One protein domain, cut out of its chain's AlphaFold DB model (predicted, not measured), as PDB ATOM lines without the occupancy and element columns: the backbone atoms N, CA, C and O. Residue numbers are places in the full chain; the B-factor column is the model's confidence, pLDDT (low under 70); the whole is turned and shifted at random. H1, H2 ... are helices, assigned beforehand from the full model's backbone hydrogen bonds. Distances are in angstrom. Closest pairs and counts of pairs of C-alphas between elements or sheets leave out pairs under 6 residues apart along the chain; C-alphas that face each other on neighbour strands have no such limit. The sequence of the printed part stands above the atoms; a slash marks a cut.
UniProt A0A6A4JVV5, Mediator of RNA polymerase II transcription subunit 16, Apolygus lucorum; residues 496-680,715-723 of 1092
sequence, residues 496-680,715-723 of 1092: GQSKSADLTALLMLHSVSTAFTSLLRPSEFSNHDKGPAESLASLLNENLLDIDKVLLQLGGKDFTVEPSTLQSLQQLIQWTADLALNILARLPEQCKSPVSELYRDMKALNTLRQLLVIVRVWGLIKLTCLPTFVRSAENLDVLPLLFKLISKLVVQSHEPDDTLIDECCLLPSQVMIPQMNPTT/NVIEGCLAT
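AT A GLANCE: This is residues 496 to 680 and 715 to 723 of the 1092 residues of the protein "Mediator of RNA polymerase II transcription subunit 16" of Apolygus lucorum (UniProt A0A6A4JVV5). What does the model look like? H5, H6 and H7 form a three-helix core, their centres in a triangle; H1 packs slantwise on H6, H2 and H3 cover H6 elsewhere, and H8 packs on H5 and H7. What is printed? It is 194 residues with nine named helices, H1 to H9 in order, and no named strand: all helix, mostly crossed in packing. It is compact, with a radius of gyration of the C-alphas of 16.6 A and spans of 51 by 36 by 35 A.

HOW THE PARTS SIT: What does H1, residues 497 to 517, touch? It touches the hub H6, residues 602 to 621, at a steep tilt of 45 degrees; C-alphas 506 and 604 are closest, 6.9 A apart. What else touches H6? Among others, H7, residues 638 to 651, forms a hairpin with it at a shallow tilt of 28 degrees; C-alphas 609 and 643 are closest, at 6.2 A. H5, residues 570 to 590, touches H6 with residues 573 to 580 alone, C-alphas 573 and 615 being closest at 6.7 A. Are the backbones helical? Every O i to N i+4 pair is within hydrogen-bond range in H1, H6, H7, H2, residues 532 to 540, and H3, residues 547 to 552; H5 has 14 of 17 and H8, residues 658 to 665, 3 of 4.

IN THESE COORDINATES: Where do the helices begin and end? C-alpha 497 is at (25.461, 47.677, -52.787); H1 is 29.8 A long, H5 and H6 29.3 A each. H9, residues 667 to 670, ends at (17.733, 44.580, -25.352). Which helix touches no other? H4, residues 565 to 568, and H9 touch no helix.

THE WHOLE: Is there a cut? Residues 681 to 714 are not printed; C-alphas 680 and 715 are 12.2 A apart. Which links are long? Those from H1 to H2, H3 to H4, H5 to H6 and H6 to H7. Where is confidence low? Residues 523 to 530, 591 to 596, 653 to 655, 677 to 680 and 715 to 723 have pLDDT under 70.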
ATOM      1  N   GLY A 496      23.081  49.937 -55.484       82.94
ATOM      2  CA  GLY A 496      22.895  48.483 -55.554       82.94
ATOM      3  C   GLY A 496      23.762  47.673 -54.581       82.94
ATOM      4  O   GLY A 496      23.654  46.448 -54.521       82.94
ATOM      5  N   GLN A 497      24.594  48.330 -53.770       81.50
ATOM      6  CA  GLN A 497      25.461  47.677 -52.787       81.50
ATOM      7  C   GLN A 497      24.678  47.034 -51.632       81.50
ATOM      8  O   GLN A 497      25.040  45.933 -51.213       81.50
ATOM      9  N   SER A 498      23.560  47.624 -51.180       80.62
ATOM     10  CA  SER A 498      22.664  46.961 -50.213       80.62
ATOM     11  C   SER A 498      22.069  45.681 -50.809       80.62
ATOM     12  O   SER A 498      22.128  44.618 -50.194       80.62
ATOM     13  N   LYS A 499      21.620  45.743 -52.067       85.38
ATOM     14  CA  LYS A 499      21.096  44.600 -52.828       85.38
ATOM     15  C   LYS A 499      22.171  43.529 -53.070       85.38
ATOM     16  O   LYS A 499      21.884  42.339 -52.968       85.38
ATOM     17  N   SER A 500      23.435  43.912 -53.293       85.75
ATOM     18  CA  SER A 500      24.564  42.966 -53.301       85.75
ATOM     19  C   SER A 500      24.808  42.343 -51.920       85.75
ATOM     20  O   SER A 500      25.193  41.173 -51.863       85.75
ATOM     21  N   ALA A 501      24.630  43.076 -50.818       82.94
ATOM     22  CA  ALA A 501      24.803  42.551 -49.464       82.94
ATOM     23  C   ALA A 501      23.677  41.574 -49.072       82.94
ATOM     24  O   ALA A 501      23.979  40.511 -48.527       82.94
ATOM     25  N   ASP A 502      22.423  41.868 -49.437       86.44
ATOM     26  CA  ASP A 502      21.276  40.955 -49.320       86.44
ATOM     27  C   ASP A 502      21.524  39.657 -50.103       86.44
ATOM     28  O   ASP A 502      21.412  38.559 -49.560       86.44
ATOM     29  N   LEU A 503      21.931  39.760 -51.374       88.12
ATOM     30  CA  LEU A 503      22.230  38.596 -52.220       88.12
ATOM     31  C   LEU A 503      23.433  37.782 -51.709       88.12
ATOM     32  O   LEU A 503      23.463  36.562 -51.879       88.12
ATOM     33  N   THR A 504      24.396  38.432 -51.046       85.75
ATOM     34  CA  THR A 504      25.505  37.748 -50.358       85.75
ATOM     35  C   THR A 504      24.992  36.989 -49.130       85.75
ATOM     36  O   THR A 504      25.349  35.828 -48.936       85.75
ATOM     37  N   ALA A 505      24.102  37.599 -48.337       87.25
ATOM     38  CA  ALA A 505      23.456  36.941 -47.202       87.25
ATOM     39  C   ALA A 505      22.571  35.757 -47.637       87.25
ATOM     40  O   ALA A 505      22.614  34.714 -46.993       87.25
ATOM     41  N   LEU A 506      21.847  35.860 -48.759       89.75
ATOM     42  CA  LEU A 506      21.081  34.752 -49.350       89.75
ATOM     43  C   LEU A 506      21.976  33.584 -49.787       89.75
ATOM     44  O   LEU A 506      21.658  32.428 -49.500       89.75
ATOM     45  N   LEU A 507      23.107  33.864 -50.444       88.12
ATOM     46  CA  LEU A 507      24.067  32.828 -50.843       88.12
ATOM     47  C   LEU A 507      24.678  32.124 -49.620       88.12
ATOM     48  O   LEU A 507      24.782  30.893 -49.591       88.12
ATOM     49  N   MET A 508      25.045  32.896 -48.597       86.19
ATOM     50  CA  MET A 508      25.588  32.370 -47.347       86.19
ATOM     51  C   MET A 508      24.536  31.549 -46.580       86.19
ATOM     52  O   MET A 508      24.826  30.430 -46.164       86.19
ATOM     53  N   LEU A 509      23.287  32.026 -46.495       90.50
ATOM     54  CA  LEU A 509      22.163  31.324 -45.863       90.50
ATOM     55  C   LEU A 509      21.860  29.996 -46.561       90.50
ATOM     56  O   LEU A 509      21.641  28.984 -45.897       90.50
ATOM     57  N   HIS A 510      21.887  29.978 -47.895       89.81
ATOM     58  CA  HIS A 510      21.744  28.750 -48.671       89.81
ATOM     59  C   HIS A 510      22.873  27.756 -48.368       89.81
ATOM     60  O   HIS A 510      22.598  26.586 -48.111       89.81
ATOM     61  N   SER A 511      24.122  28.227 -48.333       85.50
ATOM     62  CA  SER A 511      25.300  27.390 -48.070       85.50
ATOM     63  C   SER A 511      25.300  26.823 -46.643       85.50
ATOM     64  O   SER A 511      25.531  25.628 -46.457       85.50
ATOM     65  N   VAL A 512      24.955  27.639 -45.638       89.88
ATOM     66  CA  VAL A 512      24.768  27.204 -44.241       89.88
ATOM     67  C   VAL A 512      23.606  26.218 -44.119       89.88
ATOM     68  O   VAL A 512      23.747  25.200 -43.446       89.88
ATOM     69  N   SER A 513      22.490  26.461 -44.814       91.12
ATOM     70  CA  SER A 513      21.344  25.549 -44.828       91.12
ATOM     71  C   SER A 513      21.701  24.180 -45.405       91.12
ATOM     72  O   SER A 513      21.466  23.155 -44.760       91.12
ATOM     73  N   THR A 514      22.364  24.140 -46.564       88.00
ATOM     74  CA  THR A 514      22.854  22.889 -47.162       88.00
ATOM     75  C   THR A 514      23.864  22.189 -46.247       88.00
ATOM     76  O   THR A 514      23.769  20.979 -46.051       88.00
ATOM     77  N   ALA A 515      24.784  22.926 -45.615       86.62
ATOM     78  CA  ALA A 515      25.734  22.352 -44.663       86.62
ATOM     79  C   ALA A 515      25.029  21.731 -43.444       86.62
ATOM     80  O   ALA A 515      25.274  20.568 -43.127       86.62
ATOM     81  N   PHE A 516      24.121  22.456 -42.784       91.06
ATOM     82  CA  PHE A 516      23.441  21.979 -41.576       91.06
ATOM     83  C   PHE A 516      22.493  20.811 -41.877       91.06
ATOM     84  O   PHE A 516      22.496  19.821 -41.146       91.06
ATOM     85  N   THR A 517      21.725  20.884 -42.968       89.25
ATOM     86  CA  THR A 517      20.803  19.805 -43.366       89.25
ATOM     87  C   THR A 517      21.539  18.530 -43.785       89.25
ATOM     88  O   THR A 517      21.057  17.442 -43.476       89.25
ATOM     89  N   SER A 518      22.738  18.633 -44.379       86.75
ATOM     90  CA  SER A 518      23.577  17.472 -44.736       86.75
ATOM     91  C   SER A 518      24.110  16.664 -43.543       86.75
ATOM     92  O   SER A 518      24.555  15.528 -43.714       86.75
ATOM     93  N   LEU A 519      24.073  17.235 -42.333       88.25
ATOM     94  CA  LEU A 519      24.511  16.575 -41.099       88.25
ATOM     95  C   LEU A 519      23.387  15.800 -40.401       88.25
ATOM     96  O   LEU A 519      23.678  14.952 -39.555       88.25
ATOM     97  N   LEU A 520      22.126  16.077 -40.746       87.12
ATOM     98  CA  LEU A 520      20.959  15.387 -40.197       87.12
ATOM     99  C   LEU A 520      20.862  13.974 -40.788       87.12
ATOM    100  O   LEU A 520      21.195  13.749 -41.952       87.12
ATOM    101  N   ARG A 521      20.398  13.003 -39.996       79.94
ATOM    102  CA  ARG A 521      20.355  11.588 -40.399       79.94
ATOM    103  C   ARG A 521      18.985  10.994 -40.087       79.94
ATOM    104  O   ARG A 521      18.610  11.011 -38.921       79.94
ATOM    105  N   PRO A 522      18.258  10.423 -41.065       70.75
ATOM    106  CA  PRO A 522      17.070   9.630 -40.765       70.75
ATOM    107  C   PRO A 522      17.431   8.486 -39.811       70.75
ATOM    108  O   PRO A 522      18.397   7.756 -40.054       70.75
ATOM    109  N   SER A 523      16.682   8.325 -38.723       63.97
ATOM    110  CA  SER A 523      16.831   7.167 -37.845       63.97
ATOM    111  C   SER A 523      16.396   5.879 -38.550       63.97
ATOM    112  O   SER A 523      15.459   5.861 -39.344       63.97
ATOM    113  N   GLU A 524      17.046   4.758 -38.221       56.84
ATOM    114  CA  GLU A 524      16.871   3.446 -38.883       56.84
ATOM    115  C   GLU A 524      15.446   2.846 -38.792       56.84
ATOM    116  O   GLU A 524      15.196   1.759 -39.306       56.84
ATOM    117  N   PHE A 525      14.513   3.545 -38.137       53.91
ATOM    118  CA  PHE A 525      13.131   3.134 -37.889       53.91
ATOM    119  C   PHE A 525      12.086   4.171 -38.359       53.91
ATOM    120  O   PHE A 525      10.895   3.981 -38.110       53.91
ATOM    121  N   SER A 526      12.484   5.268 -39.019       55.62
ATOM    122  CA  SER A 526      11.538   6.263 -39.544       55.62
ATOM    123  C   SER A 526      10.941   5.813 -40.886       55.62
ATOM    124  O   SER A 526      11.590   5.920 -41.925       55.62
ATOM    125  N   ASN A 527       9.682   5.366 -40.888       51.06
ATOM    126  CA  ASN A 527       8.940   4.937 -42.090       51.06
ATOM    127  C   ASN A 527       8.451   6.111 -42.977       51.06
ATOM    128  O   ASN A 527       7.360   6.046 -43.542       51.06
ATOM    129  N   HIS A 528       9.206   7.208 -43.067       55.88
ATOM    130  CA  HIS A 528       8.833   8.390 -43.847       55.88
ATOM    131  C   HIS A 528       9.689   8.505 -45.113       55.88
ATOM    132  O   HIS A 528      10.912   8.506 -45.028       55.88
ATOM    133  N   ASP A 529       9.049   8.716 -46.267       56.62
ATOM    134  CA  ASP A 529       9.721   9.029 -47.545       56.62
ATOM    135  C   ASP A 529      10.432  10.404 -47.553       56.62
ATOM    136  O   ASP A 529      11.044  10.777 -48.552       56.62
ATOM    137  N   LYS A 530      10.322  11.178 -46.463       68.44
ATOM    138  CA  LYS A 530      10.838  12.546 -46.319       68.44
ATOM    139  C   LYS A 530      11.996  12.614 -45.329       68.44
ATOM    140  O   LYS A 530      11.950  11.996 -44.265       68.44
ATOM    141  N   GLY A 531      13.004  13.421 -45.645       79.88
ATOM    142  CA  GLY A 531      14.152  13.662 -44.769       79.88
ATOM    143  C   GLY A 531      13.799  14.487 -43.519       79.88
ATOM    144  O   GLY A 531      12.810  15.223 -43.517       79.88
ATOM    145  N   PRO A 532      14.622  14.454 -42.451       83.81
ATOM    146  CA  PRO A 532      14.346  15.187 -41.208       83.81
ATOM    147  C   PRO A 532      14.226  16.709 -41.399       83.81
ATOM    148  O   PRO A 532      13.410  17.346 -40.737       83.81
ATOM    149  N   ALA A 533      14.971  17.287 -42.349       84.81
ATOM    150  CA  ALA A 533      14.831  18.694 -42.738       84.81
ATOM    151  C   ALA A 533      13.457  19.002 -43.365       84.81
ATOM    152  O   ALA A 533      12.854  20.029 -43.068       84.81
ATOM    153  N   GLU A 534      12.934  18.098 -44.196       85.81
ATOM    154  CA  GLU A 534      11.634  18.247 -44.863       85.81
ATOM    155  C   GLU A 534      10.473  18.038 -43.885       85.81
ATOM    156  O   GLU A 534       9.456  18.726 -43.972       85.81
ATOM    157  N   SER A 535      10.635  17.130 -42.919       86.25
ATOM    158  CA  SER A 535       9.696  16.938 -41.809       86.25
ATOM    159  C   SER A 535       9.633  18.176 -40.907       86.25
ATOM    160  O   SER A 535       8.539  18.645 -40.597       86.25
ATOM    161  N   LEU A 536      10.782  18.778 -40.569       88.62
ATOM    162  CA  LEU A 536      10.846  20.064 -39.863       88.62
ATOM    163  C   LEU A 536      10.206  21.204 -40.676       88.62
ATOM    164  O   LEU A 536       9.432  21.988 -40.132       88.62
ATOM    165  N   ALA A 537      10.486  21.285 -41.980       88.25
ATOM    166  CA  ALA A 537       9.863  22.269 -42.863       88.25
ATOM    167  C   ALA A 537       8.334  22.095 -42.931       88.25
ATOM    168  O   ALA A 537       7.606  23.084 -42.930       88.25
ATOM    169  N   SER A 538       7.843  20.850 -42.936       87.38
ATOM    170  CA  SER A 538       6.410  20.543 -42.900       87.38
ATOM    171  C   SER A 538       5.757  20.986 -41.588       87.38
ATOM    172  O   SER A 538       4.671  21.554 -41.628       87.38
ATOM    173  N   LEU A 539       6.422  20.764 -40.449       87.56
ATOM    174  CA  LEU A 539       5.942  21.141 -39.115       87.56
ATOM    175  C   LEU A 539       5.896  22.668 -38.919       87.56
ATOM    176  O   LEU A 539       4.962  23.205 -38.332       87.56
ATOM    177  N   LEU A 540       6.872  23.402 -39.461       86.94
ATOM    178  CA  LEU A 540       6.925  24.865 -39.349       86.94
ATOM    179  C   LEU A 540       5.830  25.599 -40.146       86.94
ATOM    180  O   LEU A 540       5.609  26.790 -39.896       86.94
ATOM    181  N   ASN A 541       5.116  24.905 -41.038       84.19
ATOM    182  CA  ASN A 541       3.919  25.419 -41.712       84.19
ATOM    183  C   ASN A 541       2.676  25.445 -40.798       84.19
ATOM    184  O   ASN A 541       1.692  26.090 -41.142       84.19
ATOM    185  N   GLU A 542       2.713  24.809 -39.619       80.88
ATOM    186  CA  GLU A 542       1.639  24.883 -38.609       80.88
ATOM    187  C   GLU A 542       1.646  26.217 -37.823       80.88
ATOM    188  O   GLU A 542       0.961  26.361 -36.814       80.88
ATOM    189  N   ASN A 543       2.422  27.213 -38.278       78.62
ATOM    190  CA  ASN A 543       2.491  28.580 -37.736       78.62
ATOM    191  C   ASN A 543       2.813  28.673 -36.232       78.62
ATOM    192  O   ASN A 543       2.483  29.649 -35.557       78.62
ATOM    193  N   LEU A 544       3.527  27.672 -35.714       82.88
ATOM    194  CA  LEU A 544       4.035  27.635 -34.346       82.88
ATOM    195  C   LEU A 544       5.015  28.799 -34.107       82.88
ATOM    196  O   LEU A 544       6.068  28.880 -34.742       82.88
ATOM    197  N   LEU A 545       4.656  29.692 -33.176       86.12
ATOM    198  CA  LEU A 545       5.457  30.857 -32.753       86.12
ATOM    199  C   LEU A 545       6.417  30.550 -31.586       86.12
ATOM    200  O   LEU A 545       7.193  31.407 -31.174       86.12
ATOM    201  N   ASP A 546       6.326  29.349 -31.020       86.88
ATOM    202  CA  ASP A 546       7.012  28.920 -29.801       86.88
ATOM    203  C   ASP A 546       7.973  27.781 -30.146       86.88
ATOM    204  O   ASP A 546       7.539  26.695 -30.537       86.88
ATOM    205  N   ILE A 547       9.277  28.046 -30.031       89.75
ATOM    206  CA  ILE A 547      10.321  27.118 -30.471       89.75
ATOM    207  C   ILE A 547      10.300  25.810 -29.676       89.75
ATOM    208  O   ILE A 547      10.477  24.743 -30.259       89.75
ATOM    209  N   ASP A 548      10.027  25.862 -28.372       87.44
ATOM    210  CA  ASP A 548      10.118  24.683 -27.512       87.44
ATOM    211  C   ASP A 548       8.886  23.771 -27.689       87.44
ATOM    212  O   ASP A 548       8.994  22.555 -27.520       87.44
ATOM    213  N   LYS A 549       7.749  24.303 -28.174       87.88
ATOM    214  CA  LYS A 549       6.632  23.475 -28.680       87.88
ATOM    215  C   LYS A 549       7.003  22.697 -29.944       87.88
ATOM    216  O   LYS A 549       6.675  21.517 -30.025       87.88
ATOM    217  N   VAL A 550       7.736  23.313 -30.880       87.88
ATOM    218  CA  VAL A 550       8.245  22.619 -32.081       87.88
ATOM    219  C   VAL A 550       9.170  21.465 -31.672       87.88
ATOM    220  O   VAL A 550       9.048  20.364 -32.202       87.88
ATOM    221  N   LEU A 551      10.050  21.670 -30.679       86.00
ATOM    222  CA  LEU A 551      10.945  20.615 -30.170       86.00
ATOM    223  C   LEU A 551      10.189  19.391 -29.630       86.00
ATOM    224  O   LEU A 551      10.618  18.265 -29.871       86.00
ATOM    225  N   LEU A 552       9.066  19.592 -28.929       85.38
ATOM    226  CA  LEU A 552       8.244  18.503 -28.377       85.38
ATOM    227  C   LEU A 552       7.614  17.605 -29.457       85.38
ATOM    228  O   LEU A 552       7.238  16.473 -29.160       85.38
ATOM    229  N   GLN A 553       7.504  18.094 -30.695       83.69
ATOM    230  CA  GLN A 553       6.944  17.369 -31.839       83.69
ATOM    231  C   GLN A 553       8.026  16.730 -32.738       83.69
ATOM    232  O   GLN A 553       7.688  16.039 -33.699       83.69
ATOM    233  N   LEU A 554       9.321  16.928 -32.449       83.75
ATOM    234  CA  LEU A 554      10.433  16.457 -33.286       83.75
ATOM    235  C   LEU A 554      11.087  15.162 -32.782       83.75
ATOM    236  O   LEU A 554      11.364  14.974 -31.596       83.75
ATOM    237  N   GLY A 555      11.457  14.297 -33.729       74.75
ATOM    238  CA  GLY A 555      12.294  13.121 -33.492       74.75
ATOM    239  C   GLY A 555      13.739  13.501 -33.161       74.75
ATOM    240  O   GLY A 555      14.612  13.456 -34.018       74.75
ATOM    241  N   GLY A 556      14.034  13.843 -31.902       72.06
ATOM    242  CA  GLY A 556      15.357  14.344 -31.480       72.06
ATOM    243  C   GLY A 556      16.570  13.445 -31.797       72.06
ATOM    244  O   GLY A 556      17.705  13.910 -31.728       72.06
ATOM    245  N   LYS A 557      16.360  12.178 -32.186       79.00
ATOM    246  CA  LYS A 557      17.413  11.282 -32.701       79.00
ATOM    247  C   LYS A 557      17.917  11.691 -34.088       79.00
ATOM    248  O   LYS A 557      19.118  11.590 -34.333       79.00
ATOM    249  N   ASP A 558      17.035  12.174 -34.961       82.69
ATOM    250  CA  ASP A 558      17.347  12.441 -36.375       82.69
ATOM    251  C   ASP A 558      18.274  13.666 -36.565       82.69
ATOM    252  O   ASP A 558      18.885  13.871 -37.616       82.69
ATOM    253  N   PHE A 559      18.411  14.469 -35.506       87.19
ATOM    254  CA  PHE A 559      19.183  15.711 -35.440       87.19
ATOM    255  C   PHE A 559      20.515  15.555 -34.678       87.19
ATOM    256  O   PHE A 559      21.174  16.550 -34.367       87.19
ATOM    257  N   THR A 560      20.921  14.322 -34.347       84.88
ATOM    258  CA  THR A 560      22.130  14.059 -33.549       84.88
ATOM    259  C   THR A 560      23.427  14.239 -34.347       84.88
ATOM    260  O   THR A 560      23.610  13.667 -35.419       84.88
ATOM    261  N   VAL A 561      24.357  15.027 -33.798       86.88
ATOM    262  CA  VAL A 561      25.647  15.389 -34.416       86.88
ATOM    263  C   VAL A 561      26.769  15.287 -33.374       86.88
ATOM    264  O   VAL A 561      26.540  15.486 -32.181       86.88
ATOM    265  N   GLU A 562      27.992  14.959 -33.802       86.31
ATOM    266  CA  GLU A 562      29.139  14.820 -32.897       86.31
ATOM    267  C   GLU A 562      29.513  16.159 -32.212       86.31
ATOM    268  O   GLU A 562      29.651  17.181 -32.895       86.31
ATOM    269  N   PRO A 563      29.761  16.192 -30.882       85.81
ATOM    270  CA  PRO A 563      30.112  17.426 -30.159       85.81
ATOM    271  C   PRO A 563      31.406  18.121 -30.616       85.81
ATOM    272  O   PRO A 563      31.629  19.288 -30.281       85.81
ATOM    273  N   SER A 564      32.272  17.418 -31.349       83.25
ATOM    274  CA  SER A 564      33.421  17.955 -32.090       83.25
ATOM    275  C   SER A 564      32.956  18.820 -33.262       83.25
ATOM    276  O   SER A 564      33.271  20.007 -33.305       83.25
ATOM    277  N   THR A 565      32.142  18.258 -34.158       85.31
ATOM    278  CA  THR A 565      31.561  18.948 -35.320       85.31
ATOM    279  C   THR A 565      30.714  20.149 -34.901       85.31
ATOM    280  O   THR A 565      30.835  21.215 -35.497       85.31
ATOM    281  N   LEU A 566      29.941  20.039 -33.814       85.75
ATOM    282  CA  LEU A 566      29.199  21.178 -33.252       85.75
ATOM    283  C   LEU A 566      30.103  22.332 -32.774       85.75
ATOM    284  O   LEU A 566      29.638  23.464 -32.693       85.75
ATOM    285  N   GLN A 567      31.389  22.089 -32.479       83.81
ATOM    286  CA  GLN A 567      32.338  23.173 -32.200       83.81
ATOM    287  C   GLN A 567      32.804  23.865 -33.486       83.81
ATOM    288  O   GLN A 567      32.862  25.091 -33.523       83.81
ATOM    289  N   SER A 568      33.103  23.094 -34.536       82.06
ATOM    290  CA  SER A 568      33.503  23.612 -35.854       82.06
ATOM    291  C   SER A 568      32.445  24.531 -36.468       82.06
ATOM    292  O   SER A 568      32.777  25.531 -37.098       82.06
ATOM    293  N   LEU A 569      31.161  24.228 -36.251       85.88
ATOM    294  CA  LEU A 569      30.041  25.005 -36.790       85.88
ATOM    295  C   LEU A 569      29.742  26.306 -36.027       85.88
ATOM    296  O   LEU A 569      28.899  27.070 -36.489       85.88
ATOM    297  N   GLN A 570      30.401  26.590 -34.895       87.06
ATOM    298  CA  GLN A 570      30.013  27.690 -33.998       87.06
ATOM    299  C   GLN A 570      29.918  29.055 -34.705       87.06
ATOM    300  O   GLN A 570      28.988  29.807 -34.432       87.06
ATOM    301  N   GLN A 571      30.819  29.362 -35.648       85.00
ATOM    302  CA  GLN A 571      30.770  30.627 -36.399       85.00
ATOM    303  C   GLN A 571      29.567  30.701 -37.353       85.00
ATOM    304  O   GLN A 571      28.949  31.750 -37.481       85.00
ATOM    305  N   LEU A 572      29.174  29.580 -37.970       87.88
ATOM    306  CA  LEU A 572      27.985  29.509 -38.829       87.88
ATOM    307  C   LEU A 572      26.689  29.574 -38.002       87.88
ATOM    308  O   LEU A 572      25.695  30.150 -38.442       87.88
ATOM    309  N   ILE A 573      26.707  29.015 -36.787       91.44
ATOM    310  CA  ILE A 573      25.604  29.108 -35.822       91.44
ATOM    311  C   ILE A 573      25.429  30.556 -35.342       91.44
ATOM    312  O   ILE A 573      24.313  31.074 -35.383       91.44
ATOM    313  N   GLN A 574      26.522  31.222 -34.952       91.12
ATOM    314  CA  GLN A 574      26.525  32.641 -34.586       91.12
ATOM    315  C   GLN A 574      26.014  33.499 -35.749       91.12
ATOM    316  O   GLN A 574      25.027  34.206 -35.587       91.12
ATOM    317  N   TRP A 575      26.585  33.341 -36.947       90.56
ATOM    318  CA  TRP A 575      26.171  34.057 -38.157       90.56
ATOM    319  C   TRP A 575      24.674  33.903 -38.480       90.56
ATOM    320  O   TRP A 575      24.018  34.867 -38.868       90.56
ATOM    321  N   THR A 576      24.106  32.709 -38.282       93.25
ATOM    322  CA  THR A 576      22.670  32.454 -38.505       93.25
ATOM    323  C   THR A 576      21.799  33.270 -37.546       93.25
ATOM    324  O   THR A 576      20.779  33.833 -37.952       93.25
ATOM    325  N   ALA A 577      22.201  33.354 -36.276       93.69
ATOM    326  CA  ALA A 577      21.514  34.152 -35.267       93.69
ATOM    327  C   ALA A 577      21.719  35.661 -35.479       93.69
ATOM    328  O   ALA A 577      20.766  36.432 -35.361       93.69
ATOM    329  N   ASP A 578      22.927  36.073 -35.859       90.94
ATOM    330  CA  ASP A 578      23.280  37.460 -36.157       90.94
ATOM    331  C   ASP A 578      22.511  37.982 -37.377       90.94
ATOM    332  O   ASP A 578      22.037  39.118 -37.350       90.94
ATOM    333  N   LEU A 579      22.319  37.153 -38.414       91.50
ATOM    334  CA  LEU A 579      21.477  37.471 -39.571       91.50
ATOM    335  C   LEU A 579      20.000  37.608 -39.176       91.50
ATOM    336  O   LEU A 579      19.357  38.586 -39.556       91.50
ATOM    337  N   ALA A 580      19.469  36.668 -38.388       93.75
ATOM    338  CA  ALA A 580      18.099  36.738 -37.876       93.75
ATOM    339  C   ALA A 580      17.855  38.034 -37.077       93.75
ATOM    340  O   ALA A 580      16.859  38.725 -37.299       93.75
ATOM    341  N   LEU A 581      18.801  38.406 -36.209       91.75
ATOM    342  CA  LEU A 581      18.784  39.652 -35.444       91.75
ATOM    343  C   LEU A 581      18.909  40.894 -36.351       91.75
ATOM    344  O   LEU A 581      18.185  41.867 -36.157       91.75
ATOM    345  N   ASN A 582      19.767  40.850 -37.376       88.75
ATOM    346  CA  ASN A 582      19.994  41.950 -38.326       88.75
ATOM    347  C   ASN A 582      18.809  42.243 -39.258       88.75
ATOM    348  O   ASN A 582      18.688  43.379 -39.720       88.75
ATOM    349  N   ILE A 583      17.977  41.241 -39.564       89.75
ATOM    350  CA  ILE A 583      16.735  41.417 -40.332       89.75
ATOM    351  C   ILE A 583      15.679  42.086 -39.448       89.75
ATOM    352  O   ILE A 583      15.110  43.104 -39.829       89.75
ATOM    353  N   LEU A 584      15.454  41.556 -38.241       90.81
ATOM    354  CA  LEU A 584      14.437  42.081 -37.325       90.81
ATOM    355  C   LEU A 584      14.755  43.502 -36.841       90.81
ATOM    356  O   LEU A 584      13.864  44.346 -36.830       90.81
ATOM    357  N   ALA A 585      16.015  43.796 -36.506       88.62
ATOM    358  CA  ALA A 585      16.426  45.125 -36.050       88.62
ATOM    359  C   ALA A 585      16.277  46.215 -37.129       88.62
ATOM    360  O   ALA A 585      16.025  47.366 -36.791       88.62
ATOM    361  N   ARG A 586      16.382  45.861 -38.420       84.69
ATOM    362  CA  ARG A 586      16.152  46.795 -39.539       84.69
ATOM    363  C   ARG A 586      14.686  46.928 -39.948       84.69
ATOM    364  O   ARG A 586      14.358  47.877 -40.654       84.69
ATOM    365  N   LEU A 587      13.798  46.026 -39.527       87.00
ATOM    366  CA  LEU A 587      12.389  46.031 -39.943       87.00
ATOM    367  C   LEU A 587      11.691  47.401 -39.721       87.00
ATOM    368  O   LEU A 587      11.042  47.872 -40.656       87.00
ATOM    369  N   PRO A 588      11.868  48.109 -38.580       84.31
ATOM    370  CA  PRO A 588      11.236  49.417 -38.359       84.31
ATOM    371  C   PRO A 588      11.794  50.558 -39.226       84.31
ATOM    372  O   PRO A 588      11.108  51.560 -39.439       84.31
ATOM    373  N   GLU A 589      13.031  50.432 -39.714       77.38
ATOM    374  CA  GLU A 589      13.637  51.352 -40.686       77.38
ATOM    375  C   GLU A 589      13.135  51.022 -42.101       77.38
ATOM    376  O   GLU A 589      12.711  51.910 -42.839       77.38
ATOM    377  N   GLN A 590      13.101  49.732 -42.453       74.81
ATOM    378  CA  GLN A 590      12.720  49.227 -43.776       74.81
ATOM    379  C   GLN A 590      11.250  49.484 -44.134       74.81
ATOM    380  O   GLN A 590      10.941  49.707 -45.304       74.81
ATOM    381  N   CYS A 591      10.352  49.533 -43.143       69.88
ATOM    382  CA  CYS A 591       8.968  49.978 -43.345       69.88
ATOM    383  C   CYS A 591       8.847  51.479 -43.669       69.88
ATOM    384  O   CYS A 591       7.860  51.889 -44.273       69.88
ATOM    385  N   LYS A 592       9.836  52.303 -43.291       68.69
ATOM    386  CA  LYS A 592       9.866  53.754 -43.567       68.69
ATOM    387  C   LYS A 592      10.635  54.078 -44.851       68.69
ATOM    388  O   LYS A 592      10.282  55.023 -45.551       68.69
ATOM    389  N   SER A 593      11.674  53.302 -45.162       65.19
ATOM    390  CA  SER A 593      12.463  53.402 -46.393       65.19
ATOM    391  C   SER A 593      12.986  52.014 -46.810       65.19
ATOM    392  O   SER A 593      13.834  51.450 -46.112       65.19
ATOM    393  N   PRO A 594      12.513  51.426 -47.926       64.75
ATOM    394  CA  PRO A 594      12.888  50.070 -48.329       64.75
ATOM    395  C   PRO A 594      14.296  50.024 -48.954       64.75
ATOM    396  O   PRO A 594      14.458  50.063 -50.170       64.75
ATOM    397  N   VAL A 595      15.325  49.926 -48.106       62.00
ATOM    398  CA  VAL A 595      16.753  49.893 -48.508       62.00
ATOM    399  C   VAL A 595      17.288  48.469 -48.761       62.00
ATOM    400  O   VAL A 595      18.310  48.297 -49.429       62.00
ATOM    401  N   SER A 596      16.609  47.440 -48.245       67.75
ATOM    402  CA  SER A 596      16.956  46.017 -48.407       67.75
ATOM    403  C   SER A 596      15.682  45.178 -48.558       67.75
ATOM    404  O   SER A 596      14.637  45.494 -47.987       67.75
ATOM    405  N   GLU A 597      15.757  44.135 -49.384       74.44
ATOM    406  CA  GLU A 597      14.626  43.293 -49.807       74.44
ATOM    407  C   GLU A 597      14.524  41.993 -48.990       74.44
ATOM    408  O   GLU A 597      13.513  41.293 -49.058       74.44
ATOM    409  N   LEU A 598      15.553  41.663 -48.200       83.00
ATOM    410  CA  LEU A 598      15.723  40.348 -47.569       83.00
ATOM    411  C   LEU A 598      14.579  39.956 -46.619       83.00
ATOM    412  O   LEU A 598      14.221  38.782 -46.542       83.00
ATOM    413  N   TYR A 599      13.960  40.930 -45.947       83.75
ATOM    414  CA  TYR A 599      12.811  40.700 -45.063       83.75
ATOM    415  C   TYR A 599      11.533  40.258 -45.804       83.75
ATOM    416  O   TYR A 599      10.593  39.790 -45.168       83.75
ATOM    417  N   ARG A 600      11.496  40.379 -47.140       85.38
ATOM    418  CA  ARG A 600      10.390  39.924 -48.000       85.38
ATOM    419  C   ARG A 600      10.647  38.551 -48.634       85.38
ATOM    420  O   ARG A 600       9.724  37.961 -49.194       85.38
ATOM    421  N   ASP A 601      11.869  38.010 -48.554       87.88
ATOM    422  CA  ASP A 601      12.167  36.670 -49.071       87.88
ATOM    423  C   ASP A 601      11.630  35.597 -48.108       87.88
ATOM    424  O   ASP A 601      12.293  35.128 -47.178       87.88
ATOM    425  N   MET A 602      10.392  35.177 -48.365       89.06
ATOM    426  CA  MET A 602       9.688  34.162 -47.583       89.06
ATOM    427  C   MET A 602      10.409  32.797 -47.555       89.06
ATOM    428  O   MET A 602      10.231  32.020 -46.611       89.06
ATOM    429  N   LYS A 603      11.256  32.492 -48.550       89.75
ATOM    430  CA  LYS A 603      12.088  31.277 -48.572       89.75
ATOM    431  C   LYS A 603      13.292  31.437 -47.643       89.75
ATOM    432  O   LYS A 603      13.611  30.501 -46.907       89.75
ATOM    433  N   ALA A 604      13.921  32.611 -47.619       91.88
ATOM    434  CA  ALA A 604      14.982  32.945 -46.672       91.88
ATOM    435  C   ALA A 604      14.474  32.929 -45.222       91.88
ATOM    436  O   ALA A 604      15.059  32.242 -44.384       91.88
ATOM    437  N   LEU A 605      13.344  33.587 -44.930       93.00
ATOM    438  CA  LEU A 605      12.764  33.606 -43.581       93.00
ATOM    439  C   LEU A 605      12.408  32.200 -43.074       93.00
ATOM    440  O   LEU A 605      12.731  31.855 -41.937       93.00
ATOM    441  N   ASN A 606      11.805  31.343 -43.906       92.81
ATOM    442  CA  ASN A 606      11.509  29.965 -43.499       92.81
ATOM    443  C   ASN A 606      12.764  29.084 -43.388       92.81
ATOM    444  O   ASN A 606      12.804  28.199 -42.534       92.81
ATOM    445  N   THR A 607      13.814  29.365 -44.167       94.25
ATOM    446  CA  THR A 607      15.131  28.732 -43.986       94.25
ATOM    447  C   THR A 607      15.742  29.135 -42.640       94.25
ATOM    448  O   THR A 607      16.208  28.274 -41.898       94.25
ATOM    449  N   LEU A 608      15.662  30.415 -42.257       95.12
ATOM    450  CA  LEU A 608      16.076  30.886 -40.931       95.12
ATOM    451  C   LEU A 608      15.272  30.212 -39.807       95.12
ATOM    452  O   LEU A 608      15.880  29.702 -38.870       95.12
ATOM    453  N   ARG A 609      13.935  30.111 -39.911       94.00
ATOM    454  CA  ARG A 609      13.103  29.385 -38.921       94.00
ATOM    455  C   ARG A 609      13.568  27.938 -38.728       94.00
ATOM    456  O   ARG A 609      13.706  27.499 -37.588       94.00
ATOM    457  N   GLN A 610      13.862  27.217 -39.815       93.94
ATOM    458  CA  GLN A 610      14.397  25.848 -39.755       93.94
ATOM    459  C   GLN A 610      15.760  25.796 -39.049       93.94
ATOM    460  O   GLN A 610      15.961  24.972 -38.156       93.94
ATOM    461  N   LEU A 611      16.688  26.691 -39.402       95.50
ATOM    462  CA  LEU A 611      18.033  26.692 -38.823       95.50
ATOM    463  C   LEU A 611      18.041  27.094 -37.343       95.50
ATOM    464  O   LEU A 611      18.777  26.485 -36.573       95.50
ATOM    465  N   LEU A 612      17.194  28.035 -36.912       95.69
ATOM    466  CA  LEU A 612      17.061  28.398 -35.493       95.69
ATOM    467  C   LEU A 612      16.573  27.207 -34.644       95.69
ATOM    468  O   LEU A 612      17.084  26.998 -33.542       95.69
ATOM    469  N   VAL A 613      15.660  26.374 -35.167       94.50
ATOM    470  CA  VAL A 613      15.243  25.121 -34.506       94.50
ATOM    471  C   VAL A 613      16.391  24.110 -34.452       94.50
ATOM    472  O   VAL A 613      16.658  23.561 -33.386       94.50
ATOM    473  N   ILE A 614      17.120  23.899 -35.555       93.31
ATOM    474  CA  ILE A 614      18.286  22.992 -35.592       93.31
ATOM    475  C   ILE A 614      19.354  23.430 -34.571       93.31
ATOM    476  O   ILE A 614      19.849  22.608 -33.800       93.31
ATOM    477  N   VAL A 615      19.646  24.732 -34.491       94.50
ATOM    478  CA  VAL A 615      20.562  25.325 -33.501       94.50
ATOM    479  C   VAL A 615      20.078  25.098 -32.066       94.50
ATOM    480  O   VAL A 615      20.880  24.727 -31.208       94.50
ATOM    481  N   ARG A 616      18.774  25.260 -31.793       92.94
ATOM    482  CA  ARG A 616      18.184  24.983 -30.471       92.94
ATOM    483  C   ARG A 616      18.320  23.503 -30.096       92.94
ATOM    484  O   ARG A 616      18.746  23.220 -28.978       92.94
ATOM    485  N   VAL A 617      18.053  22.570 -31.020       91.50
ATOM    486  CA  VAL A 617      18.258  21.122 -30.801       91.50
ATOM    487  C   VAL A 617      19.727  20.813 -30.497       91.50
ATOM    488  O   VAL A 617      20.024  20.113 -29.529       91.50
ATOM    489  N   TRP A 618      20.668  21.360 -31.270       92.38
ATOM    490  CA  TRP A 618      22.100  21.150 -31.035       92.38
ATOM    491  C   TRP A 618      22.586  21.759 -29.715       92.38
ATOM    492  O   TRP A 618      23.432  21.159 -29.053       92.38
ATOM    493  N   GLY A 619      21.993  22.866 -29.261       89.94
ATOM    494  CA  GLY A 619      22.235  23.426 -27.930       89.94
ATOM    495  C   GLY A 619      21.884  22.480 -26.777       89.94
ATOM    496  O   GLY A 619      22.583  22.479 -25.764       89.94
ATOM    497  N   LEU A 620      20.869  21.618 -26.943       88.56
ATOM    498  CA  LEU A 620      20.533  20.564 -25.972       88.56
ATOM    499  C   LEU A 620      21.576  19.432 -25.948       88.56
ATOM    500  O   LEU A 620      21.774  18.802 -24.912       88.56
ATOM    501  N   ILE A 621      22.265  19.185 -27.069       87.12
ATOM    502  CA  ILE A 621      23.382  18.227 -27.157       87.12
ATOM    503  C   ILE A 621      24.661  18.845 -26.570       87.12
ATOM    504  O   ILE A 621      25.432  18.167 -25.889       87.12
ATOM    505  N   LYS A 622      24.909  20.134 -26.844       88.12
ATOM    506  CA  LYS A 622      26.112  20.850 -26.416       88.12
ATOM    507  C   LYS A 622      25.852  22.349 -26.230       88.12
ATOM    508  O   LYS A 622      26.017  23.137 -27.155       88.12
ATOM    509  N   LEU A 623      25.593  22.765 -24.991       87.81
ATOM    510  CA  LEU A 623      25.357  24.172 -24.618       87.81
ATOM    511  C   LEU A 623      26.402  25.164 -25.179       87.81
ATOM    512  O   LEU A 623      26.056  26.287 -25.524       87.81
ATOM    513  N   THR A 624      27.668  24.753 -25.327       87.00
ATOM    514  CA  THR A 624      28.753  25.616 -25.838       87.00
ATOM    515  C   THR A 624      28.769  25.817 -27.360       87.00
ATOM    516  O   THR A 624      29.720  26.419 -27.857       87.00
ATOM    517  N   CYS A 625      27.799  25.285 -28.115       88.31
ATOM    518  CA  CYS A 625      27.619  25.611 -29.536       88.31
ATOM    519  C   CYS A 625      26.468  26.594 -29.797       88.31
ATOM    520  O   CYS A 625      26.254  26.956 -30.951       88.31
ATOM    521  N   LEU A 626      25.728  27.020 -28.766       90.56
ATOM    522  CA  LEU A 626      24.703  28.058 -28.905       90.56
ATOM    523  C   LEU A 626      25.331  29.416 -29.278       90.56
ATOM    524  O   LEU A 626      26.468  29.691 -28.878       90.56
ATOM    525  N   PRO A 627      24.602  30.276 -30.018       92.25
ATOM    526  CA  PRO A 627      25.047  31.631 -30.315       92.25
ATOM    527  C   PRO A 627      25.156  32.460 -29.029       92.25
ATOM    528  O   PRO A 627      24.339  32.346 -28.113       92.25
ATOM    529  N   THR A 628      26.178  33.306 -28.970       90.44
ATOM    530  CA  THR A 628      26.435  34.226 -27.859       90.44
ATOM    531  C   THR A 628      25.906  35.618 -28.185       90.44
ATOM    532  O   THR A 628      26.154  36.139 -29.267       90.44
ATOM    533  N   PHE A 629      25.206  36.237 -27.232       89.88
ATOM    534  CA  PHE A 629      24.633  37.576 -27.378       89.88
ATOM    535  C   PHE A 629      25.055  38.472 -26.212       89.88
ATOM    536  O   PHE A 629      25.021  38.046 -25.055       89.88
ATOM    537  N   VAL A 630      25.388  39.730 -26.502       86.88
ATOM    538  CA  VAL A 630      25.506  40.777 -25.477       86.88
ATOM    539  C   VAL A 630      24.108  41.355 -25.261       86.88
ATOM    540  O   VAL A 630      23.511  41.894 -26.189       86.88
ATOM    541  N   ARG A 631      23.575  41.190 -24.049       88.19
ATOM    542  CA  ARG A 631      22.174  41.457 -23.680       88.19
ATOM    543  C   ARG A 631      22.106  42.333 -22.432       88.19
ATOM    544  O   ARG A 631      22.930  42.163 -21.536       88.19
ATOM    545  N   SER A 632      21.125  43.230 -22.350       82.50
ATOM    546  CA  SER A 632      20.974  44.151 -21.210       82.50
ATOM    547  C   SER A 632      20.345  43.511 -19.962       82.50
ATOM    548  O   SER A 632      20.436  44.081 -18.878       82.50
ATOM    549  N   ALA A 633      19.766  42.306 -20.077       83.00
ATOM    550  CA  ALA A 633      19.199  41.547 -18.959       83.00
ATOM    551  C   ALA A 633      19.587  40.054 -18.994       83.00
ATOM    552  O   ALA A 633      19.477  39.387 -20.024       83.00
ATOM    553  N   GLU A 634      19.982  39.493 -17.844       75.38
ATOM    554  CA  GLU A 634      20.473  38.105 -17.734       75.38
ATOM    555  C   GLU A 634      19.399  37.018 -17.934       75.38
ATOM    556  O   GLU A 634      19.728  35.863 -18.214       75.38
ATOM    557  N   ASN A 635      18.119  37.381 -17.850       83.81
ATOM    558  CA  ASN A 635      16.995  36.455 -18.026       83.81
ATOM    559  C   ASN A 635      16.480  36.381 -19.477       83.81
ATOM    560  O   ASN A 635      15.563  35.614 -19.759       83.81
ATOM    561  N   LEU A 636      17.048  37.163 -20.404       87.00
ATOM    562  CA  LEU A 636      16.615  37.189 -21.802       87.00
ATOM    563  C   LEU A 636      17.250  36.038 -22.599       87.00
ATOM    564  O   LEU A 636      18.445  36.087 -22.905       87.00
ATOM    565  N   ASP A 637      16.465  35.017 -22.952       88.12
ATOM    566  CA  ASP A 637      16.853  34.026 -23.965       88.12
ATOM    567  C   ASP A 637      16.493  34.561 -25.359       88.12
ATOM    568  O   ASP A 637      15.326  34.646 -25.748       88.12
ATOM    569  N   VAL A 638      17.520  34.976 -26.098       92.06
ATOM    570  CA  VAL A 638      17.375  35.656 -27.391       92.06
ATOM    571  C   VAL A 638      16.986  34.672 -28.502       92.06
ATOM    572  O   VAL A 638      16.306  35.062 -29.447       92.06
ATOM    573  N   LEU A 639      17.348  33.387 -28.403       93.12
ATOM    574  CA  LEU A 639      17.123  32.428 -29.492       93.12
ATOM    575  C   LEU A 639      15.621  32.100 -29.710       93.12
ATOM    576  O   LEU A 639      15.171  32.172 -30.858       93.12
ATOM    577  N   PRO A 640      14.805  31.834 -28.665       93.25
ATOM    578  CA  PRO A 640      13.347  31.769 -28.786       93.25
ATOM    579  C   PRO A 640      12.709  33.091 -29.224       93.25
ATOM    580  O   PRO A 640      11.740  33.065 -29.981       93.25
ATOM    581  N   LEU A 641      13.245  34.244 -28.794       93.31
ATOM    582  CA  LEU A 641      12.730  35.558 -29.197       93.31
ATOM    583  C   LEU A 641      12.890  35.783 -30.709       93.31
ATOM    584  O   LEU A 641      11.915  36.128 -31.376       93.31
ATOM    585  N   LEU A 642      14.075  35.511 -31.266       94.62
ATOM    586  CA  LEU A 642      14.322  35.570 -32.712       94.62
ATOM    587  C   LEU A 642      13.380  34.632 -33.482       94.62
ATOM    588  O   LEU A 642      12.793  35.035 -34.486       94.62
ATOM    589  N   PHE A 643      13.180  33.403 -32.993       95.38
ATOM    590  CA  PHE A 643      12.256  32.453 -33.616       95.38
ATOM    591  C   PHE A 643      10.796  32.935 -33.582       95.38
ATOM    592  O   PHE A 643      10.110  32.852 -34.603       95.38
ATOM    593  N   LYS A 644      10.325  33.476 -32.449       94.69
ATOM    594  CA  LYS A 644       8.981  34.062 -32.299       94.69
ATOM    595  C   LYS A 644       8.767  35.207 -33.290       94.69
ATOM    596  O   LYS A 644       7.756  35.226 -33.988       94.69
ATOM    597  N   LEU A 645       9.713  36.145 -33.363       93.50
ATOM    598  CA  LEU A 645       9.602  37.350 -34.190       93.50
ATOM    599  C   LEU A 645       9.678  37.039 -35.692       93.50
ATOM    600  O   LEU A 645       8.835  37.519 -36.448       93.50
ATOM    601  N   ILE A 646      10.591  36.162 -36.137       93.06
ATOM    602  CA  ILE A 646      10.599  35.706 -37.540       93.06
ATOM    603  C   ILE A 646       9.339  34.888 -37.858       93.06
ATOM    604  O   ILE A 646       8.800  35.002 -38.955       93.06
ATOM    605  N   SER A 647       8.820  34.090 -36.918       92.00
ATOM    606  CA  SER A 647       7.573  33.346 -37.146       92.00
ATOM    607  C   SER A 647       6.349  34.266 -37.239       92.00
ATOM    608  O   SER A 647       5.512  34.029 -38.104       92.00
ATOM    609  N   LYS A 648       6.272  35.353 -36.450       91.19
ATOM    610  CA  LYS A 648       5.283  36.433 -36.655       91.19
ATOM    611  C   LYS A 648       5.402  37.021 -38.069       91.19
ATOM    612  O   LYS A 648       4.415  37.022 -38.797       91.19
ATOM    613  N   LEU A 649       6.608  37.437 -38.473       88.94
ATOM    614  CA  LEU A 649       6.878  38.048 -39.784       88.94
ATOM    615  C   LEU A 649       6.490  37.134 -40.962       88.94
ATOM    616  O   LEU A 649       5.936  37.597 -41.952       88.94
ATOM    617  N   VAL A 650       6.738  35.825 -40.845       87.81
ATOM    618  CA  VAL A 650       6.339  34.823 -41.851       87.81
ATOM    619  C   VAL A 650       4.818  34.660 -41.943       87.81
ATOM    620  O   VAL A 650       4.291  34.484 -43.041       87.81
ATOM    621  N   VAL A 651       4.107  34.713 -40.813       84.00
ATOM    622  CA  VAL A 651       2.638  34.603 -40.767       84.00
ATOM    623  C   VAL A 651       1.958  35.879 -41.281       84.00
ATOM    624  O   VAL A 651       0.926  35.803 -41.943       84.00
ATOM    625  N   GLN A 652       2.547  37.047 -41.022       75.25
ATOM    626  CA  GLN A 652       2.051  38.370 -41.424       75.25
ATOM    627  C   GLN A 652       2.636  38.779 -42.794       75.25
ATOM    628  O   GLN A 652       3.270  39.816 -42.950       75.25
ATOM    629  N   SER A 653       2.448  37.917 -43.798       64.19
ATOM    630  CA  SER A 653       3.243  37.888 -45.039       64.19
ATOM    631  C   SER A 653       3.062  39.048 -46.031       64.19
ATOM    632  O   SER A 653       3.824  39.120 -46.995       64.19
ATOM    633  N   HIS A 654       2.073  39.926 -45.838       61.66
ATOM    634  CA  HIS A 654       1.811  41.061 -46.734       61.66
ATOM    635  C   HIS A 654       2.382  42.382 -46.206       61.66
ATOM    636  O   HIS A 654       3.101  43.056 -46.940       61.66
ATOM    637  N   GLU A 655       2.110  42.720 -44.945       69.69
ATOM    638  CA  GLU A 655       2.700  43.859 -44.233       69.69
ATOM    639  C   GLU A 655       2.923  43.460 -42.761       69.69
ATOM    640  O   GLU A 655       2.073  42.765 -42.191       69.69
ATOM    641  N   PRO A 656       4.050  43.852 -42.134       77.94
ATOM    642  CA  PRO A 656       4.281  43.597 -40.719       77.94
ATOM    643  C   PRO A 656       3.357  44.470 -39.863       77.94
ATOM    644  O   PRO A 656       3.284  45.682 -40.038       77.94
ATOM    645  N   ASP A 657       2.682  43.830 -38.916       82.31
ATOM    646  CA  ASP A 657       1.802  44.449 -37.920       82.31
ATOM    647  C   ASP A 657       2.562  45.430 -37.010       82.31
ATOM    648  O   ASP A 657       3.704  45.162 -36.622       82.31
ATOM    649  N   ASP A 658       1.911  46.521 -36.598       85.00
ATOM    650  CA  ASP A 658       2.442  47.482 -35.624       85.00
ATOM    651  C   ASP A 658       2.938  46.769 -34.350       85.00
ATOM    652  O   ASP A 658       4.013  47.085 -33.845       85.00
ATOM    653  N   THR A 659       2.250  45.711 -33.882       88.88
ATOM    654  CA  THR A 659       2.701  44.941 -32.698       88.88
ATOM    655  C   THR A 659       3.975  44.115 -32.924       88.88
ATOM    656  O   THR A 659       4.602  43.654 -31.966       88.88
ATOM    657  N   LEU A 660       4.353  43.862 -34.179       89.50
ATOM    658  CA  LEU A 660       5.638  43.266 -34.550       89.50
ATOM    659  C   LEU A 660       6.703  44.355 -34.727       89.50
ATOM    660  O   LEU A 660       7.837  44.156 -34.296       89.50
ATOM    661  N   ILE A 661       6.343  45.501 -35.311       88.06
ATOM    662  CA  ILE A 661       7.241  46.652 -35.453       88.06
ATOM    663  C   ILE A 661       7.675  47.150 -34.068       88.06
ATOM    664  O   ILE A 661       8.875  47.279 -33.840       88.06
ATOM    665  N   ASP A 662       6.752  47.320 -33.116       89.50
ATOM    666  CA  ASP A 662       7.052  47.726 -31.736       89.50
ATOM    667  C   ASP A 662       7.941  46.711 -30.994       89.50
ATOM    668  O   ASP A 662       8.913  47.098 -30.341       89.50
ATOM    669  N   GLU A 663       7.674  45.404 -31.121       90.06
ATOM    670  CA  GLU A 663       8.549  44.373 -30.540       90.06
ATOM    671  C   GLU A 663       9.965  44.402 -31.156       90.06
ATOM    672  O   GLU A 663      10.942  44.154 -30.447       90.06
ATOM    673  N   CYS A 664      10.096  44.751 -32.442       90.44
ATOM    674  CA  CYS A 664      11.383  44.904 -33.125       90.44
ATOM    675  C   CYS A 664      12.106  46.220 -32.780       90.44
ATOM    676  O   CYS A 664      13.323  46.198 -32.595       90.44
ATOM    677  N   CYS A 665      11.389  47.339 -32.615       88.81
ATOM    678  CA  CYS A 665      11.929  48.636 -32.178       88.81
ATOM    679  C   CYS A 665      12.683  48.540 -30.843       88.81
ATOM    680  O   CYS A 665      13.630  49.285 -30.603       88.81
ATOM    681  N   LEU A 666      12.281  47.613 -29.969       88.88
ATOM    682  CA  LEU A 666      12.928  47.410 -28.676       88.88
ATOM    683  C   LEU A 666      14.236  46.599 -28.761       88.88
ATOM    684  O   LEU A 666      15.037  46.678 -27.825       88.88
ATOM    685  N   LEU A 667      14.493  45.851 -29.846       88.56
ATOM    686  CA  LEU A 667      15.641  44.934 -29.945       88.56
ATOM    687  C   LEU A 667      17.005  45.611 -29.709       88.56
ATOM    688  O   LEU A 667      17.754  45.067 -28.895       88.56
ATOM    689  N   PRO A 668      17.332  46.787 -30.289       86.44
ATOM    690  CA  PRO A 668      18.627  47.440 -30.060       86.44
ATOM    691  C   PRO A 668      18.869  47.856 -28.597       86.44
ATOM    692  O   PRO A 668      20.014  47.986 -28.175       86.44
ATOM    693  N   SER A 669      17.806  48.023 -27.795       86.56
ATOM    694  CA  SER A 669      17.908  48.299 -26.348       86.56
ATOM    695  C   SER A 669      18.081  47.035 -25.488       86.56
ATOM    696  O   SER A 669      18.525  47.095 -24.337       86.56
ATOM    697  N   GLN A 670      17.728  45.872 -26.041       88.38
ATOM    698  CA  GLN A 670      17.733  44.580 -25.352       88.38
ATOM    699  C   GLN A 670      18.976  43.745 -25.677       88.38
ATOM    700  O   GLN A 670      19.494  43.038 -24.807       88.38
ATOM    701  N   VAL A 671      19.452  43.823 -26.922       88.75
ATOM    702  CA  VAL A 671      20.547  43.021 -27.474       88.75
ATOM    703  C   VAL A 671      21.413  43.892 -28.384       88.75
ATOM    704  O   VAL A 671      20.906  44.615 -29.236       88.75
ATOM    705  N   MET A 672      22.733  43.793 -28.235       85.50
ATOM    706  CA  MET A 672      23.695  44.458 -29.115       85.50
ATOM    707  C   MET A 672      23.606  43.885 -30.536       85.50
ATOM    708  O   MET A 672      23.806  42.684 -30.727       85.50
ATOM    709  N   ILE A 673      23.347  44.734 -31.533       84.94
ATOM    710  CA  ILE A 673      23.221  44.311 -32.934       84.94
ATOM    711  C   ILE A 673      24.614  44.299 -33.600       84.94
ATOM    712  O   ILE A 673      25.262  45.347 -33.650       84.94
ATOM    713  N   PRO A 674      25.116  43.154 -34.105       78.38
ATOM    714  CA  PRO A 674      26.419  43.081 -34.767       78.38
ATOM    715  C   PRO A 674      26.344  43.573 -36.222       78.38
ATOM    716  O   PRO A 674      25.365  43.307 -36.923       78.38
ATOM    717  N   GLN A 675      27.393  44.246 -36.710       74.38
ATOM    718  CA  GLN A 675      27.437  44.761 -38.083       74.38
ATOM    719  C   GLN A 675      27.631  43.630 -39.107       74.38
ATOM    720  O   GLN A 675      28.748  43.163 -39.335       74.38
ATOM    721  N   MET A 676      26.548  43.212 -39.767       74.25
ATOM    722  CA  MET A 676      26.626  42.268 -40.885       74.25
ATOM    723  C   MET A 676      27.067  42.933 -42.193       74.25
ATOM    724  O   MET A 676      26.623  44.030 -42.519       74.25
ATOM    725  N   ASN A 677      27.895  42.211 -42.958       68.00
ATOM    726  CA  ASN A 677      28.352  42.544 -44.314       68.00
ATOM    727  C   ASN A 677      28.856  44.000 -44.474       68.00
ATOM    728  O   ASN A 677      28.277  44.755 -45.257       68.00
ATOM    729  N   PRO A 678      29.932  44.408 -43.762       65.56
ATOM    730  CA  PRO A 678      30.519  45.738 -43.920       65.56
ATOM    731  C   PRO A 678      30.947  45.964 -45.375       65.56
ATOM    732  O   PRO A 678      31.685  45.160 -45.953       65.56
ATOM    733  N   THR A 679      30.474  47.056 -45.973       66.69
ATOM    734  CA  THR A 679      30.775  47.407 -47.358       66.69
ATOM    735  C   THR A 679      32.222  47.898 -47.468       66.69
ATOM    736  O   THR A 679      32.657  48.795 -46.747       66.69
ATOM    737  N   THR A 680      33.007  47.277 -48.350       69.75
ATOM    738  CA  THR A 680      34.415  47.634 -48.582       69.75
ATOM    739  C   THR A 680      34.546  48.487 -49.832       69.75
ATOM    740  O   THR A 680      34.011  48.097 -50.872       69.75
ATOM    741  N   ASN A 715      25.106  51.713 -44.781       62.91
ATOM    742  CA  ASN A 715      23.835  51.580 -44.060       62.91
ATOM    743  C   ASN A 715      24.069  51.047 -42.630       62.91
ATOM    744  O   ASN A 715      23.891  49.855 -42.346       62.91
ATOM    745  N   VAL A 716      24.527  51.935 -41.743       62.97
ATOM    746  CA  VAL A 716      24.737  51.674 -40.310       62.97
ATOM    747  C   VAL A 716      23.389  51.698 -39.581       62.97
ATOM    748  O   VAL A 716      22.677  52.692 -39.655       62.97
ATOM    749  N   ILE A 717      23.053  50.617 -38.867       65.31
ATOM    750  CA  ILE A 717      21.868  50.560 -37.990       65.31
ATOM    751  C   ILE A 717      22.135  51.408 -36.741       65.31
ATOM    752  O   ILE A 717      23.249  51.364 -36.204       65.31
ATOM    753  N   GLU A 718      21.127  52.104 -36.223       57.59
ATOM    754  CA  GLU A 718      21.244  52.789 -34.934       57.59
ATOM    755  C   GLU A 718      21.643  51.808 -33.803       57.59
ATOM    756  O   GLU A 718      21.139  50.689 -33.700       57.59
ATOM    757  N   GLY A 719      22.620  52.202 -32.977       55.03
ATOM    758  CA  GLY A 719      23.178  51.361 -31.906       55.03
ATOM    759  C   GLY A 719      24.172  50.271 -32.346       55.03
ATOM    760  O   GLY A 719      24.695  49.551 -31.495       55.03
ATOM    761  N   CYS A 720      24.473  50.140 -33.641       63.03
ATOM    762  CA  CYS A 720      25.443  49.163 -34.141       63.03
ATOM    763  C   CYS A 720      26.898  49.587 -33.859       63.03
ATOM    764  O   CYS A 720      27.265  50.754 -34.014       63.03
ATOM    765  N   LEU A 721      27.763  48.634 -33.487       59.78
ATOM    766  CA  LEU A 721      29.196  48.895 -33.325       59.78
ATOM    767  C   LEU A 721      29.872  49.043 -34.695       59.78
ATOM    768  O   LEU A 721      30.109  48.048 -35.379       59.78
ATOM    769  N   ALA A 722      30.247  50.270 -35.060       58.47
ATOM    770  CA  ALA A 722      31.110  50.521 -36.209       58.47
ATOM    771  C   ALA A 722      32.499  49.895 -35.976       58.47
ATOM    772  O   ALA A 722      33.200  50.252 -35.027       58.47
ATOM    773  N   THR A 723      32.906  48.965 -36.845       63.25
ATOM    774  CA  THR A 723      34.216  48.294 -36.767       63.25
ATOM    775  C   THR A 723      35.096  48.679 -37.953       63.25
ATOM    776  O   THR A 723      34.708  48.509 -39.105       63.25
TER     777      THR A 723